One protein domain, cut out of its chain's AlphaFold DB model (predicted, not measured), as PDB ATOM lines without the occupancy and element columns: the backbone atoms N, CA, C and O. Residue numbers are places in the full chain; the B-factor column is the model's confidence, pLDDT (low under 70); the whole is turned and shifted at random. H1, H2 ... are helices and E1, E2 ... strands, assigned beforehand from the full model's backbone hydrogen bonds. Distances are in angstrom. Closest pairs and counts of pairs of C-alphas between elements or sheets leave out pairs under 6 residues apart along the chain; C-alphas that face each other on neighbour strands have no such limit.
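This is residues 23 to 32 and 51 to 149 of the 153 residues of an uncharacterized protein of Fusarium oxysporum f. sp. cepae (UniProt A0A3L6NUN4). A strongly twisted, curled sheet of four strands, E3 to E6, makes the main body, with the short helix H3 grazing it and a small hairpin, E1 and E2, beyond E6. The long loop of residues 76 to 95 reaches out on the side away from H2, while H1 lies detached from the named elements. The printed part has 109 residues with three named helices and six named strands, in the order H1 H2 E1 E2 H3 E3 E4 E5 E6, and its class is mixed, helices and strands. The large sheet runs E3 - E4 - E5 - E6, all antiparallel. The whole is compact, with a radius of gyration of the C-alphas of 13.4 A and spans of 37 by 34 by 25 A.

Find C-alpha 131 at (9.955, 12.842, 12.047); from there E5, residues 131 to 138, runs 22.6 A to C-alpha 138 at (5.241, 32.058, 23.041). Its neighbours are E4, residues 122 to 126, 13.0 A long, and E6, residues 144 to 149, 16.0 A long. E3 is residues 105 to 110, 14.4 A. Look next at E1, residues 67 to 70, 9.2 A, E2, residues 73 to 75, 6.6 A, and H3, residues 96 to 100, 6.4 A. H2 spans residues 52 to 60, 11.0 A, and H1 residues 23 to 32, 15.2 A, beginning at C-alpha 23 (-6.900, 20.088, 37.679).

Begin with E3 E4 E5 E6, a meander, each strand the antiparallel neighbour of the one before; E3 and E6 are its edge strands. From edge to edge the strands' lines turn by 60 degrees and the way across turns by 76 degrees. In the hairpin E3 and E4, N 109 and O 123 are 2.9 A apart; in E4 and E5, N 134 and O 122 are 2.7 A apart; in E5 and E6, N 135 and O 147 are 2.8 A apart, each within hydrogen-bond range. H3 only grazes this sheet, with residues 96 to 100. H2 is not on it but touches H3, the closest C-alphas being those of Val 60 and Thr 97, 6.0 A. The hairpin E1 and E2 has N 67 and O 75 at 2.9 A, and the closest C-alphas of E1 and E6, Arg 67 and His 147, are 5.9 A apart. In H3 every O i to N i+4 pair is within range; H1 has 4 of 6 and H2 3 of 5.

The two C-alphas farthest apart, of Ser 51 and Asp 88, are 38.6 A apart. Residues 33 to 50 are not printed, and C-alphas 32 and 51 are 24.2 A apart across this cut. The links E2 to H3 and E3 to E4 are long. In this model pLDDT is under 70 at residues 23 to 32, 51 to 61, 69 and 72.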
ATOM      1  N   VAL A  23      -8.226  20.757  37.683       36.81
ATOM      2  CA  VAL A  23      -6.900  20.088  37.679       36.81
ATOM      3  C   VAL A  23      -5.892  20.781  36.750       36.81
ATOM      4  O   VAL A  23      -4.685  20.684  36.966       36.81
ATOM      5  N   ALA A  24      -6.358  21.542  35.756       35.59
ATOM      6  CA  ALA A  24      -5.469  22.224  34.812       35.59
ATOM      7  C   ALA A  24      -4.774  23.458  35.421       35.59
ATOM      8  O   ALA A  24      -3.607  23.718  35.134       35.59
ATOM      9  N   GLU A  25      -5.445  24.192  36.318       32.16
ATOM     10  CA  GLU A  25      -4.879  25.422  36.895       32.16
ATOM     11  C   GLU A  25      -3.871  25.169  38.023       32.16
ATOM     12  O   GLU A  25      -2.944  25.955  38.223       32.16
ATOM     13  N   THR A  26      -3.984  24.051  38.743       32.41
ATOM     14  CA  THR A  26      -3.060  23.730  39.844       32.41
ATOM     15  C   THR A  26      -1.700  23.236  39.351       32.41
ATOM     16  O   THR A  26      -0.687  23.514  39.993       32.41
ATOM     17  N   ALA A  27      -1.638  22.588  38.182       38.88
ATOM     18  CA  ALA A  27      -0.370  22.212  37.552       38.88
ATOM     19  C   ALA A  27       0.398  23.439  37.024       38.88
ATOM     20  O   ALA A  27       1.619  23.518  37.173       38.88
ATOM     21  N   PHE A  28      -0.313  24.434  36.481       36.62
ATOM     22  CA  PHE A  28       0.291  25.680  36.002       36.62
ATOM     23  C   PHE A  28       0.755  26.584  37.160       36.62
ATOM     24  O   PHE A  28       1.859  27.125  37.123       36.62
ATOM     25  N   ALA A  29      -0.022  26.675  38.247       36.22
ATOM     26  CA  ALA A  29       0.374  27.417  39.448       36.22
ATOM     27  C   ALA A  29       1.607  26.806  40.149       36.22
ATOM     28  O   ALA A  29       2.448  27.541  40.672       36.22
ATOM     29  N   ALA A  30       1.763  25.478  40.112       37.44
ATOM     30  CA  ALA A  30       2.954  24.806  40.626       37.44
ATOM     31  C   ALA A  30       4.206  25.105  39.779       37.44
ATOM     32  O   ALA A  30       5.281  25.302  40.341       37.44
ATOM     33  N   ALA A  31       4.073  25.217  38.453       38.00
ATOM     34  CA  ALA A  31       5.189  25.562  37.570       38.00
ATOM     35  C   ALA A  31       5.671  27.017  37.761       38.00
ATOM     36  O   ALA A  31       6.871  27.283  37.710       38.00
ATOM     37  N   VAL A  32       4.761  27.953  38.061       38.97
ATOM     38  CA  VAL A  32       5.102  29.370  38.304       38.97
ATOM     39  C   VAL A  32       5.675  29.605  39.717       38.97
ATOM     40  O   VAL A  32       6.487  30.511  39.914       38.97
ATOM     41  N   SER A  51      24.838  17.171  28.509       39.56
ATOM     42  CA  SER A  51      24.569  18.603  28.713       39.56
ATOM     43  C   SER A  51      23.104  18.936  29.078       39.56
ATOM     44  O   SER A  51      22.650  20.064  28.914       39.56
ATOM     45  N   TRP A  52      22.360  17.942  29.562       41.50
ATOM     46  CA  TRP A  52      20.960  17.950  29.956       41.50
ATOM     47  C   TRP A  52      20.723  18.541  31.345       41.50
ATOM     48  O   TRP A  52      19.574  18.756  31.698       41.50
ATOM     49  N   ASP A  53      21.757  18.796  32.146       41.91
ATOM     50  CA  ASP A  53      21.557  19.064  33.579       41.91
ATOM     51  C   ASP A  53      20.944  20.454  33.864       41.91
ATOM     52  O   ASP A  53      20.207  20.630  34.824       41.91
ATOM     53  N   LEU A  54      21.162  21.443  32.984       39.09
ATOM     54  CA  LEU A  54      20.558  22.784  33.114       39.09
ATOM     55  C   LEU A  54      19.324  22.984  32.222       39.09
ATOM     56  O   LEU A  54      18.370  23.647  32.620       39.09
ATOM     57  N   VAL A  55      19.319  22.386  31.028       48.72
ATOM     58  CA  VAL A  55      18.185  22.445  30.089       48.72
ATOM     59  C   VAL A  55      17.077  21.469  30.507       48.72
ATOM     60  O   VAL A  55      15.894  21.758  30.355       48.72
ATOM     61  N   GLY A  56      17.442  20.342  31.118       49.53
ATOM     62  CA  GLY A  56      16.524  19.302  31.572       49.53
ATOM     63  C   GLY A  56      15.523  19.789  32.608       49.53
ATOM     64  O   GLY A  56      14.364  19.404  32.527       49.53
ATOM     65  N   TRP A  57      15.903  20.688  33.523       44.00
ATOM     66  CA  TRP A  57      14.956  21.220  34.509       44.00
ATOM     67  C   TRP A  57      13.890  22.138  33.904       44.00
ATOM     68  O   TRP A  57      12.733  22.047  34.310       44.00
ATOM     69  N   MET A  58      14.230  22.968  32.910       49.94
ATOM     70  CA  MET A  58      13.228  23.800  32.221       49.94
ATOM     71  C   MET A  58      12.303  22.962  31.327       49.94
ATOM     72  O   MET A  58      11.096  23.202  31.279       49.94
ATOM     73  N   LEU A  59      12.829  21.908  30.698       57.38
ATOM     74  CA  LEU A  59      12.034  20.987  29.880       57.38
ATOM     75  C   LEU A  59      11.025  20.158  30.694       57.38
ATOM     76  O   LEU A  59       9.969  19.811  30.170       57.38
ATOM     77  N   VAL A  60      11.302  19.866  31.971       58.47
ATOM     78  CA  VAL A  60      10.415  19.048  32.825       58.47
ATOM     79  C   VAL A  60       9.060  19.715  33.090       58.47
ATOM     80  O   VAL A  60       8.061  19.009  33.226       58.47
ATOM     81  N   ALA A  61       9.006  21.048  33.126       64.56
ATOM     82  CA  ALA A  61       7.777  21.809  33.365       64.56
ATOM     83  C   ALA A  61       7.104  22.322  32.076       64.56
ATOM     84  O   ALA A  61       6.080  23.000  32.151       64.56
ATOM     85  N   THR A  62       7.667  22.024  30.901       79.00
ATOM     86  CA  THR A  62       7.154  22.542  29.625       79.00
ATOM     87  C   THR A  62       6.073  21.619  29.057       79.00
ATOM     88  O   THR A  62       6.213  20.392  29.071       79.00
ATOM     89  N   VAL A  63       4.992  22.205  28.539       85.44
ATOM     90  CA  VAL A  63       3.905  21.477  27.867       85.44
ATOM     91  C   VAL A  63       4.069  21.492  26.348       85.44
ATOM     92  O   VAL A  63       4.655  22.413  25.786       85.44
ATOM     93  N   VAL A  64       3.530  20.476  25.685       84.56
ATOM     94  CA  VAL A  64       3.474  20.313  24.231       84.56
ATOM     95  C   VAL A  64       2.020  20.275  23.772       84.56
ATOM     96  O   VAL A  64       1.123  19.887  24.524       84.56
ATOM     97  N   GLY A  65       1.793  20.681  22.528       80.69
ATOM     98  CA  GLY A  65       0.477  20.671  21.899       80.69
ATOM     99  C   GLY A  65       0.047  22.038  21.392       80.69
ATOM    100  O   GLY A  65      -0.854  22.093  20.561       80.69
ATOM    101  N   ALA A  66       0.700  23.112  21.835       81.88
ATOM    102  CA  ALA A  66       0.278  24.475  21.553       81.88
ATOM    103  C   ALA A  66       0.320  24.781  20.053       81.88
ATOM    104  O   ALA A  66       1.354  24.641  19.406       81.88
ATOM    105  N   ARG A  67      -0.804  25.238  19.506       79.75
ATOM    106  CA  ARG A  67      -0.899  25.816  18.166       79.75
ATOM    107  C   ARG A  67      -1.868  26.988  18.200       79.75
ATOM    108  O   ARG A  67      -2.998  26.834  18.655       79.75
ATOM    109  N   GLU A  68      -1.449  28.147  17.707       75.38
ATOM    110  CA  GLU A  68      -2.370  29.267  17.518       75.38
ATOM    111  C   GLU A  68      -3.226  29.019  16.270       75.38
ATOM    112  O   GLU A  68      -2.707  28.782  15.179       75.38
ATOM    113  N   THR A  69      -4.548  29.029  16.438       69.69
ATOM    114  CA  THR A  69      -5.515  28.819  15.343       69.69
ATOM    115  C   THR A  69      -6.256  30.095  14.954       69.69
ATOM    116  O   THR A  69      -6.726  30.220  13.825       69.69
ATOM    117  N   ALA A  70      -6.329  31.053  15.874       70.50
ATOM    118  CA  ALA A  70      -6.834  32.408  15.706       70.50
ATOM    119  C   ALA A  70      -6.265  33.273  16.851       70.50
ATOM    120  O   ALA A  70      -5.737  32.715  17.819       70.50
ATOM    121  N   PRO A  71      -6.385  34.613  16.790       71.19
ATOM    122  CA  PRO A  71      -5.887  35.478  17.851       71.19
ATOM    123  C   PRO A  71      -6.450  35.049  19.209       71.19
ATOM    124  O   PRO A  71      -7.663  35.041  19.407       71.19
ATOM    125  N   GLN A  72      -5.559  34.697  20.138       66.44
ATOM    126  CA  GLN A  72      -5.893  34.220  21.491       66.44
ATOM    127  C   GLN A  72      -6.578  32.841  21.575       66.44
ATOM    128  O   GLN A  72      -6.966  32.440  22.673       66.44
ATOM    129  N   SER A  73      -6.694  32.079  20.482       75.19
ATOM    130  CA  SER A  73      -7.173  30.693  20.524       75.19
ATOM    131  C   SER A  73      -6.026  29.708  20.310       75.19
ATOM    132  O   SER A  73      -5.480  29.572  19.213       75.19
ATOM    133  N   ILE A  74      -5.679  28.996  21.381       81.00
ATOM    134  CA  ILE A  74      -4.652  27.955  21.377       81.00
ATOM    135  C   ILE A  74      -5.333  26.591  21.367       81.00
ATOM    136  O   ILE A  74      -6.158  26.303  22.237       81.00
ATOM    137  N   THR A  75      -4.981  25.746  20.401       85.50
ATOM    138  CA  THR A  75      -5.300  24.317  20.448       85.50
ATOM    139  C   THR A  75      -4.112  23.533  20.990       85.50
ATOM    140  O   THR A  75      -2.982  24.024  20.992       85.50
ATOM    141  N   TRP A  76      -4.387  22.336  21.507       87.06
ATOM    142  CA  TRP A  76      -3.404  21.487  22.187       87.06
ATOM    143  C   TRP A  76      -3.161  20.160  21.460       87.06
ATOM    144  O   TRP A  76      -2.615  19.227  22.029       87.06
ATOM    145  N   ASP A  77      -3.594  20.032  20.208       87.06
ATOM    146  CA  ASP A  77      -3.705  18.757  19.499       87.06
ATOM    147  C   ASP A  77      -2.485  18.381  18.647       87.06
ATOM    148  O   ASP A  77      -2.411  17.242  18.186       87.06
ATOM    149  N   CYS A  78      -1.505  19.274  18.459       89.31
ATOM    150  CA  CYS A  78      -0.411  19.023  17.506       89.31
ATOM    151  C   CYS A  78       0.510  17.846  17.884       89.31
ATOM    152  O   CYS A  78       1.183  17.302  17.015       89.31
ATOM    153  N   TYR A  79       0.495  17.377  19.140       89.81
ATOM    154  CA  TYR A  79       1.226  16.166  19.535       89.81
ATOM    155  C   TYR A  79       0.507  14.866  19.142       89.81
ATOM    156  O   TYR A  79       1.134  13.808  19.112       89.81
ATOM    157  N   LYS A  80      -0.810  14.892  18.887       90.62
ATOM    158  CA  LYS A  80      -1.604  13.668  18.683       90.62
ATOM    159  C   LYS A  80      -1.106  12.789  17.537       90.62
ATOM    160  O   LYS A  80      -1.075  11.574  17.738       90.62
ATOM    161  N   PRO A  81      -0.676  13.340  16.381       89.19
ATOM    162  CA  PRO A  81      -0.097  12.538  15.310       89.19
ATOM    163  C   PRO A  81       1.153  11.771  15.746       89.19
ATOM    164  O   PRO A  81       1.344  10.648  15.314       89.19
ATOM    165  N   ILE A  82       1.962  12.308  16.663       89.06
ATOM    166  CA  ILE A  82       3.175  11.631  17.154       89.06
ATOM    167  C   ILE A  82       2.816  10.329  17.886       89.06
ATOM    168  O   ILE A  82       3.513   9.323  17.781       89.06
ATOM    169  N   ILE A  83       1.709  10.344  18.633       90.56
ATOM    170  CA  ILE A  83       1.264   9.230  19.483       90.56
ATOM    171  C   ILE A  83       0.051   8.491  18.907       90.56
ATOM    172  O   ILE A  83      -0.652   7.809  19.651       90.56
ATOM    173  N   HIS A  84      -0.238   8.688  17.617       88.00
ATOM    174  CA  HIS A  84      -1.425   8.186  16.908       88.00
ATOM    175  C   HIS A  84      -2.721   8.252  17.741       88.00
ATOM    176  O   HIS A  84      -3.534   7.325  17.736       88.00
ATOM    177  N   GLU A  85      -2.917   9.339  18.493       84.25
ATOM    178  CA  GLU A  85      -4.135   9.525  19.273       84.25
ATOM    179  C   GLU A  85      -5.282   9.963  18.357       84.25
ATOM    180  O   GLU A  85      -5.117  10.819  17.486       84.25
ATOM    181  N   ALA A  86      -6.465   9.380  18.568       74.69
ATOM    182  CA  ALA A  86      -7.656   9.713  17.799       74.69
ATOM    183  C   ALA A  86      -8.008  11.207  17.919       74.69
ATOM    184  O   ALA A  86      -8.004  11.795  19.007       74.69
ATOM    185  N   VAL A  87      -8.370  11.805  16.783       70.56
ATOM    186  CA  VAL A  87      -8.709  13.232  16.685       70.56
ATOM    187  C   VAL A  87      -9.916  13.579  17.563       70.56
ATOM    188  O   VAL A  87      -9.932  14.654  18.156       70.56
ATOM    189  N   ASP A  88     -10.846  12.638  17.749       71.12
ATOM    190  CA  ASP A  88     -12.141  12.839  18.420       71.12
ATOM    191  C   ASP A  88     -12.062  13.081  19.934       71.12
ATOM    192  O   ASP A  88     -13.031  13.532  20.546       71.12
ATOM    193  N   LYS A  89     -10.926  12.784  20.575       70.94
ATOM    194  CA  LYS A  89     -10.739  13.121  21.991       70.94
ATOM    195  C   LYS A  89     -10.456  14.616  22.141       70.94
ATOM    196  O   LYS A  89      -9.661  15.137  21.367       70.94
ATOM    197  N   PRO A  90     -11.012  15.332  23.128       70.12
ATOM    198  CA  PRO A  90     -10.572  16.698  23.402       70.12
ATOM    199  C   PRO A  90      -9.065  16.703  23.697       70.12
ATOM    200  O   PRO A  90      -8.571  15.847  24.427       70.12
ATOM    201  N   ALA A  91      -8.328  17.609  23.055       77.88
ATOM    202  CA  ALA A  91      -6.888  17.722  23.254       77.88
ATOM    203  C   ALA A  91      -6.603  18.554  24.507       77.88
ATOM    204  O   ALA A  91      -7.063  19.692  24.611       77.88
ATOM    205  N   GLU A  92      -5.836  17.988  25.431       81.88
ATOM    206  CA  GLU A  92      -5.371  18.660  26.643       81.88
ATOM    207  C   GLU A  92      -3.863  18.912  26.537       81.88
ATOM    208  O   GLU A  92      -3.161  18.127  25.897       81.88
ATOM    209  N   PRO A  93      -3.331  19.982  27.153       81.88
ATOM    210  CA  PRO A  93      -1.890  20.195  27.210       81.88
ATOM    211  C   PRO A  93      -1.190  18.973  27.819       81.88
ATOM    212  O   PRO A  93      -1.541  18.515  28.908       81.88
ATOM    213  N   MET A  94      -0.171  18.457  27.133       84.94
ATOM    214  CA  MET A  94       0.608  17.310  27.602       84.94
ATOM    215  C   MET A  94       1.961  17.782  28.119       84.94
ATOM    216  O   MET A  94       2.605  18.608  27.486       84.94
ATOM    217  N   LEU A  95       2.442  17.252  29.244       87.12
ATOM    218  CA  LEU A  95       3.826  17.502  29.656       87.12
ATOM    219  C   LEU A  95       4.794  16.893  28.641       87.12
ATOM    220  O   LEU A  95       4.614  15.752  28.211       87.12
ATOM    221  N   LEU A  96       5.863  17.612  28.314       85.44
ATOM    222  CA  LEU A  96       6.878  17.131  27.381       85.44
ATOM    223  C   LEU A  96       7.491  15.794  27.836       85.44
ATOM    224  O   LEU A  96       7.664  14.871  27.044       85.44
ATOM    225  N   THR A  97       7.732  15.644  29.138       84.94
ATOM    226  CA  THR A  97       8.212  14.392  29.747       84.94
ATOM    227  C   THR A  97       7.206  13.246  29.627       84.94
ATOM    228  O   THR A  97       7.599  12.090  29.444       84.94
ATOM    229  N   ALA A  98       5.907  13.550  29.683       86.06
ATOM    230  CA  ALA A  98       4.854  12.567  29.469       86.06
ATOM    231  C   ALA A  98       4.800  12.125  28.001       86.06
ATOM    232  O   ALA A  98       4.612  10.936  27.753       86.06
ATOM    233  N   LEU A  99       5.027  13.039  27.048       87.44
ATOM    234  CA  LEU A  99       5.160  12.702  25.628       87.44
ATOM    235  C   LEU A  99       6.359  11.772  25.393       87.44
ATOM    236  O   LEU A  99       6.195  10.727  24.773       87.44
ATOM    237  N   PHE A 100       7.532  12.085  25.954       88.06
ATOM    238  CA  PHE A 100       8.738  11.249  25.815       88.06
ATOM    239  C   PHE A 100       8.580   9.842  26.388       88.06
ATOM    240  O   PHE A 100       9.243   8.910  25.948       88.06
ATOM    241  N   SER A 101       7.697   9.684  27.372       86.94
ATOM    242  CA  SER A 101       7.428   8.394  28.008       86.94
ATOM    243  C   SER A 101       6.410   7.547  27.235       86.94
ATOM    244  O   SER A 101       6.074   6.443  27.668       86.94
ATOM    245  N   ARG A 102       5.863   8.045  26.115       87.31
ATOM    246  CA  ARG A 102       4.895   7.296  25.309       87.31
ATOM    247  C   ARG A 102       5.605   6.182  24.542       87.31
ATOM    248  O   ARG A 102       6.621   6.441  23.908       87.31
ATOM    249  N   PRO A 103       5.017   4.973  24.470       88.69
ATOM    250  CA  PRO A 103       5.610   3.846  23.741       88.69
ATOM    251  C   PRO A 103       5.729   4.091  22.229       88.69
ATOM    252  O   PRO A 103       6.345   3.306  21.520       88.69
ATOM    253  N   MET A 104       5.098   5.156  21.736       91.62
ATOM    254  CA  MET A 104       5.063   5.529  20.327       91.62
ATOM    255  C   MET A 104       6.209   6.458  19.935       91.62
ATOM    256  O   MET A 104       6.401   6.687  18.748       91.62
ATOM    257  N   VAL A 105       6.971   6.960  20.910       88.75
ATOM    258  CA  VAL A 105       8.164   7.780  20.699       88.75
ATOM    259  C   VAL A 105       9.387   6.873  20.760       88.75
ATOM    260  O   VAL A 105       9.642   6.235  21.779       88.75
ATOM    261  N   VAL A 106      10.139   6.800  19.662       87.31
ATOM    262  CA  VAL A 106      11.301   5.903  19.530       87.31
ATOM    263  C   VAL A 106      12.604   6.647  19.772       87.31
ATOM    264  O   VAL A 106      13.532   6.105  20.375       87.31
ATOM    265  N   ARG A 107      12.683   7.898  19.320       85.25
ATOM    266  CA  ARG A 107      13.895   8.703  19.430       85.25
ATOM    267  C   ARG A 107      13.552  10.149  19.728       85.25
ATOM    268  O   ARG A 107      12.597  10.698  19.187       85.25
ATOM    269  N   VAL A 108      14.365  10.752  20.586       86.88
ATOM    270  CA  VAL A 108      14.298  12.167  20.949       86.88
ATOM    271  C   VAL A 108      15.716  12.715  20.921       86.88
ATOM    272  O   VAL A 108      16.630  12.105  21.481       86.88
ATOM    273  N   GLY A 109      15.912  13.855  20.271       83.06
ATOM    274  CA  GLY A 109      17.198  14.538  20.209       83.06
ATOM    275  C   GLY A 109      17.023  16.046  20.148       83.06
ATOM    276  O   GLY A 109      15.979  16.549  19.752       83.06
ATOM    277  N   THR A 110      18.050  16.785  20.549       82.81
ATOM    278  CA  THR A 110      18.089  18.230  20.308       82.81
ATOM    279  C   THR A 110      18.385  18.471  18.833       82.81
ATOM    280  O   THR A 110      19.322  17.883  18.292       82.81
ATOM    281  N   SER A 111      17.593  19.323  18.185       79.12
ATOM    282  CA  SER A 111      17.869  19.752  16.818       79.12
ATOM    283  C   SER A 111      18.972  20.808  16.809       79.12
ATOM    284  O   SER A 111      19.104  21.600  17.740       79.12
ATOM    285  N   ASN A 112      19.733  20.868  15.717       77.88
ATOM    286  CA  ASN A 112      20.645  21.988  15.454       77.88
ATOM    287  C   ASN A 112      19.916  23.206  14.863       77.88
ATOM    288  O   ASN A 112      20.546  24.225  14.580       77.88
ATOM    289  N   LYS A 113      18.604  23.090  14.626       74.88
ATOM    290  CA  LYS A 113      17.763  24.213  14.231       74.88
ATOM    291  C   LYS A 113      17.667  25.213  15.393       74.88
ATOM    292  O   LYS A 113      17.735  24.852  16.566       74.88
ATOM    293  N   THR A 114      17.566  26.494  15.046       72.56
ATOM    294  CA  THR A 114      17.409  27.607  15.996       72.56
ATOM    295  C   THR A 114      16.147  28.386  15.652       72.56
ATOM    296  O   THR A 114      16.202  29.563  15.298       72.56
ATOM    297  N   THR A 115      15.019  27.681  15.645       72.94
ATOM    298  CA  THR A 115      13.710  28.224  15.259       72.94
ATOM    299  C   THR A 115      12.818  28.550  16.458       72.94
ATOM    300  O   THR A 115      11.960  29.421  16.348       72.94
ATOM    301  N   SER A 116      13.057  27.909  17.603       77.75
ATOM    302  CA  SER A 116      12.351  28.146  18.866       77.75
ATOM    303  C   SER A 116      12.678  29.476  19.542       77.75
ATOM    304  O   SER A 116      13.812  29.957  19.516       77.75
ATOM    305  N   ILE A 117      11.688  29.996  20.266       73.31
ATOM    306  CA  ILE A 117      11.850  31.075  21.247       73.31
ATOM    307  C   ILE A 117      12.098  30.453  22.628       73.31
ATOM    308  O   ILE A 117      11.319  29.609  23.064       73.31
ATOM    309  N   ASP A 118      13.167  30.879  23.310       72.56
ATOM    310  CA  ASP A 118      13.506  30.568  24.716       72.56
ATOM    311  C   ASP A 118      13.610  29.077  25.108       72.56
ATOM    312  O   ASP A 118      13.858  28.745  26.269       72.56
ATOM    313  N   LEU A 119      13.489  28.170  24.140       78.44
ATOM    314  CA  LEU A 119      13.580  26.723  24.292       78.44
ATOM    315  C   LEU A 119      14.470  26.134  23.188       78.44
ATOM    316  O   LEU A 119      14.591  26.726  22.118       78.44
ATOM    317  N   PRO A 120      15.114  24.977  23.412       83.06
ATOM    318  CA  PRO A 120      15.785  24.258  22.337       83.06
ATOM    319  C   PRO A 120      14.762  23.634  21.379       83.06
ATOM    320  O   PRO A 120      13.735  23.116  21.827       83.06
ATOM    321  N   ASP A 121      15.086  23.601  20.086       85.50
ATOM    322  CA  ASP A 121      14.369  22.776  19.113       85.50
ATOM    323  C   ASP A 121      14.608  21.290  19.431       85.50
ATOM    324  O   ASP A 121      15.741  20.872  19.703       85.50
ATOM    325  N   ILE A 122      13.557  20.472  19.387       88.75
ATOM    326  CA  ILE A 122      13.643  19.031  19.667       88.75
ATOM    327  C   ILE A 122      13.167  18.255  18.444       88.75
ATOM    328  O   ILE A 122      12.064  18.459  17.958       88.75
ATOM    329  N   GLU A 123      13.990  17.338  17.958       90.06
ATOM    330  CA  GLU A 123      13.606  16.360  16.947       90.06
ATOM    331  C   GLU A 123      13.077  15.098  17.621       90.06
ATOM    332  O   GLU A 123      13.656  14.590  18.588       90.06
ATOM    333  N   MET A 124      11.975  14.586  17.090       89.62
ATOM    334  CA  MET A 124      11.317  13.390  17.581       89.62
ATOM    335  C   MET A 124      10.981  12.453  16.431       89.62
ATOM    336  O   MET A 124      10.530  12.890  15.380       89.62
ATOM    337  N   GLU A 125      11.174  11.160  16.657       90.12
ATOM    338  CA  GLU A 125      10.814  10.095  15.725       90.12
ATOM    339  C   GLU A 125       9.788   9.185  16.396       90.12
ATOM    340  O   GLU A 125       9.999   8.731  17.532       90.12
ATOM    341  N   ASN A 126       8.676   8.928  15.713       91.56
ATOM    342  CA  ASN A 126       7.667   7.993  16.196       91.56
ATOM    343  C   ASN A 126       7.941   6.550  15.716       91.56
ATOM    344  O   ASN A 126       8.860   6.276  14.948       91.56
ATOM    345  N   VAL A 127       7.119   5.601  16.166       91.19
ATOM    346  CA  VAL A 127       7.225   4.172  15.801       91.19
ATOM    347  C   VAL A 127       6.973   3.865  14.323       91.19
ATOM    348  O   VAL A 127       7.329   2.780  13.870       91.19
ATOM    349  N   THR A 128       6.363   4.783  13.571       91.31
ATOM    350  CA  THR A 128       6.168   4.670  12.116       91.31
ATOM    351  C   THR A 128       7.326   5.268  11.317       91.31
ATOM    352  O   THR A 128       7.295   5.201  10.090       91.31
ATOM    353  N   GLY A 129       8.362   5.794  11.984       89.75
ATOM    354  CA  GLY A 129       9.522   6.429  11.354       89.75
ATOM    355  C   GLY A 129       9.264   7.866  10.898       89.75
ATOM    356  O   GLY A 129      10.068   8.434  10.165       89.75
ATOM    357  N   GLU A 130       8.145   8.470  11.299       93.62
ATOM    358  CA  GLU A 130       7.827   9.857  10.976       93.62
ATOM    359  C   GLU A 130       8.580  10.800  11.918       93.62
ATOM    360  O   GLU A 130       8.612  10.604  13.139       93.62
ATOM    361  N   LEU A 131       9.174  11.842  11.332       92.31
ATOM    362  CA  LEU A 131       9.955  12.842  12.047       92.31
ATOM    363  C   LEU A 131       9.120  14.087  12.340       92.31
ATOM    364  O   LEU A 131       8.390  14.596  11.487       92.31
ATOM    365  N   TYR A 132       9.280  14.603  13.551       93.12
ATOM    366  CA  TYR A 132       8.614  15.795  14.044       93.12
ATOM    367  C   TYR A 132       9.628  16.747  14.660       93.12
ATOM    368  O   TYR A 132      10.555  16.330  15.355       93.12
ATOM    369  N   LEU A 133       9.414  18.038  14.433       92.25
ATOM    370  CA  LEU A 133      10.140  19.115  15.076       92.25
ATOM    371  C   LEU A 133       9.240  19.753  16.129       92.25
ATOM    372  O   LEU A 133       8.154  20.242  15.831       92.25
ATOM    373  N   LEU A 134       9.713  19.755  17.367       91.31
ATOM    374  CA  LEU A 134       9.093  20.447  18.477       91.31
ATOM    375  C   LEU A 134       9.766  21.813  18.625       91.31
ATOM    376  O   LEU A 134      10.956  21.890  18.938       91.31
ATOM    377  N   GLN A 135       8.988  22.871  18.412       90.62
ATOM    378  CA  GLN A 135       9.430  24.263  18.453       90.62
ATOM    379  C   GLN A 135       8.767  25.010  19.613       90.62
ATOM    380  O   GLN A 135       7.551  24.961  19.789       90.62
ATOM    381  N   GLY A 136       9.560  25.710  20.411       87.62
ATOM    382  CA  GLY A 136       9.122  26.629  21.446       87.62
ATOM    383  C   GLY A 136       8.378  27.819  20.854       87.62
ATOM    384  O   GLY A 136       8.935  28.585  20.064       87.62
ATOM    385  N   VAL A 137       7.130  27.985  21.275       85.88
ATOM    386  CA  VAL A 137       6.233  29.073  20.897       85.88
ATOM    387  C   VAL A 137       5.803  29.856  22.133       85.88
ATOM    388  O   VAL A 137       5.513  29.283  23.188       85.88
ATOM    389  N   ALA A 138       5.752  31.180  22.000       84.56
ATOM    390  CA  ALA A 138       5.241  32.058  23.041       84.56
ATOM    391  C   ALA A 138       3.708  32.019  23.057       84.56
ATOM    392  O   ALA A 138       3.051  32.142  22.025       84.56
ATOM    393  N   LEU A 139       3.140  31.869  24.245       81.31
ATOM    394  CA  LEU A 139       1.703  31.883  24.470       81.31
ATOM    395  C   LEU A 139       1.230  33.313  24.782       81.31
ATOM    396  O   LEU A 139       1.979  34.082  25.393       81.31
ATOM    397  N   PRO A 140      -0.031  33.672  24.465       77.38
ATOM    398  CA  PRO A 140      -0.566  35.024  24.680       77.38
ATOM    399  C   PRO A 140      -0.485  35.541  26.127       77.38
ATOM    400  O   PRO A 140      -0.534  36.745  26.358       77.38
ATOM    401  N   TRP A 141      -0.363  34.643  27.107       79.31
ATOM    402  CA  TRP A 141      -0.254  34.953  28.536       79.31
ATOM    403  C   TRP A 141       1.192  34.956  29.069       79.31
ATOM    404  O   TRP A 141       1.401  34.905  30.279       79.31
ATOM    405  N   GLY A 142       2.200  35.016  28.190       78.38
ATOM    406  CA  GLY A 142       3.609  35.159  28.579       78.38
ATOM    407  C   GLY A 142       4.279  33.871  29.068       78.38
ATOM    408  O   GLY A 142       5.303  33.933  29.745       78.38
ATOM    409  N   ALA A 143       3.704  32.711  28.745       83.12
ATOM    410  CA  ALA A 143       4.333  31.404  28.934       83.12
ATOM    411  C   ALA A 143       4.928  30.889  27.615       83.12
ATOM    412  O   ALA A 143       4.643  31.435  26.553       83.12
ATOM    413  N   VAL A 144       5.718  29.816  27.677       83.19
ATOM    414  CA  VAL A 144       6.256  29.133  26.491       83.19
ATOM    415  C   VAL A 144       5.791  27.677  26.497       83.19
ATOM    416  O   VAL A 144       5.701  27.053  27.555       83.19
ATOM    417  N   ALA A 145       5.464  27.149  25.323       88.12
ATOM    418  CA  ALA A 145       5.091  25.754  25.113       88.12
ATOM    419  C   ALA A 145       5.721  25.222  23.824       88.12
ATOM    420  O   ALA A 145       6.221  25.995  23.015       88.12
ATOM    421  N   TYR A 146       5.674  23.909  23.617       90.19
ATOM    422  CA  TYR A 146       6.083  23.292  22.364       90.19
ATOM    423  C   TYR A 146       4.907  23.157  21.393       90.19
ATOM    424  O   TYR A 146       3.889  22.528  21.704       90.19
ATOM    425  N   HIS A 147       5.091  23.707  20.199       91.31
ATOM    426  CA  HIS A 147       4.384  23.311  18.992       91.31
ATOM    427  C   HIS A 147       5.083  22.102  18.370       91.31
ATOM    428  O   HIS A 147       6.302  21.998  18.465       91.31
ATOM    429  N   ALA A 148       4.337  21.193  17.752       91.69
ATOM    430  CA  ALA A 148       4.881  20.046  17.043       91.69
ATOM    431  C   ALA A 148       4.476  20.108  15.571       91.69
ATOM    432  O   ALA A 148       3.287  20.057  15.256       91.69
ATOM    433  N   ASP A 149       5.474  20.154  14.696       90.81
ATOM    434  CA  ASP A 149       5.302  20.134  13.250       90.81
ATOM    435  C   ASP A 149       5.948  18.888  12.653       90.81
ATOM    436  O   ASP A 149       7.025  18.458  13.067       90.81
TER     437      ASP A 149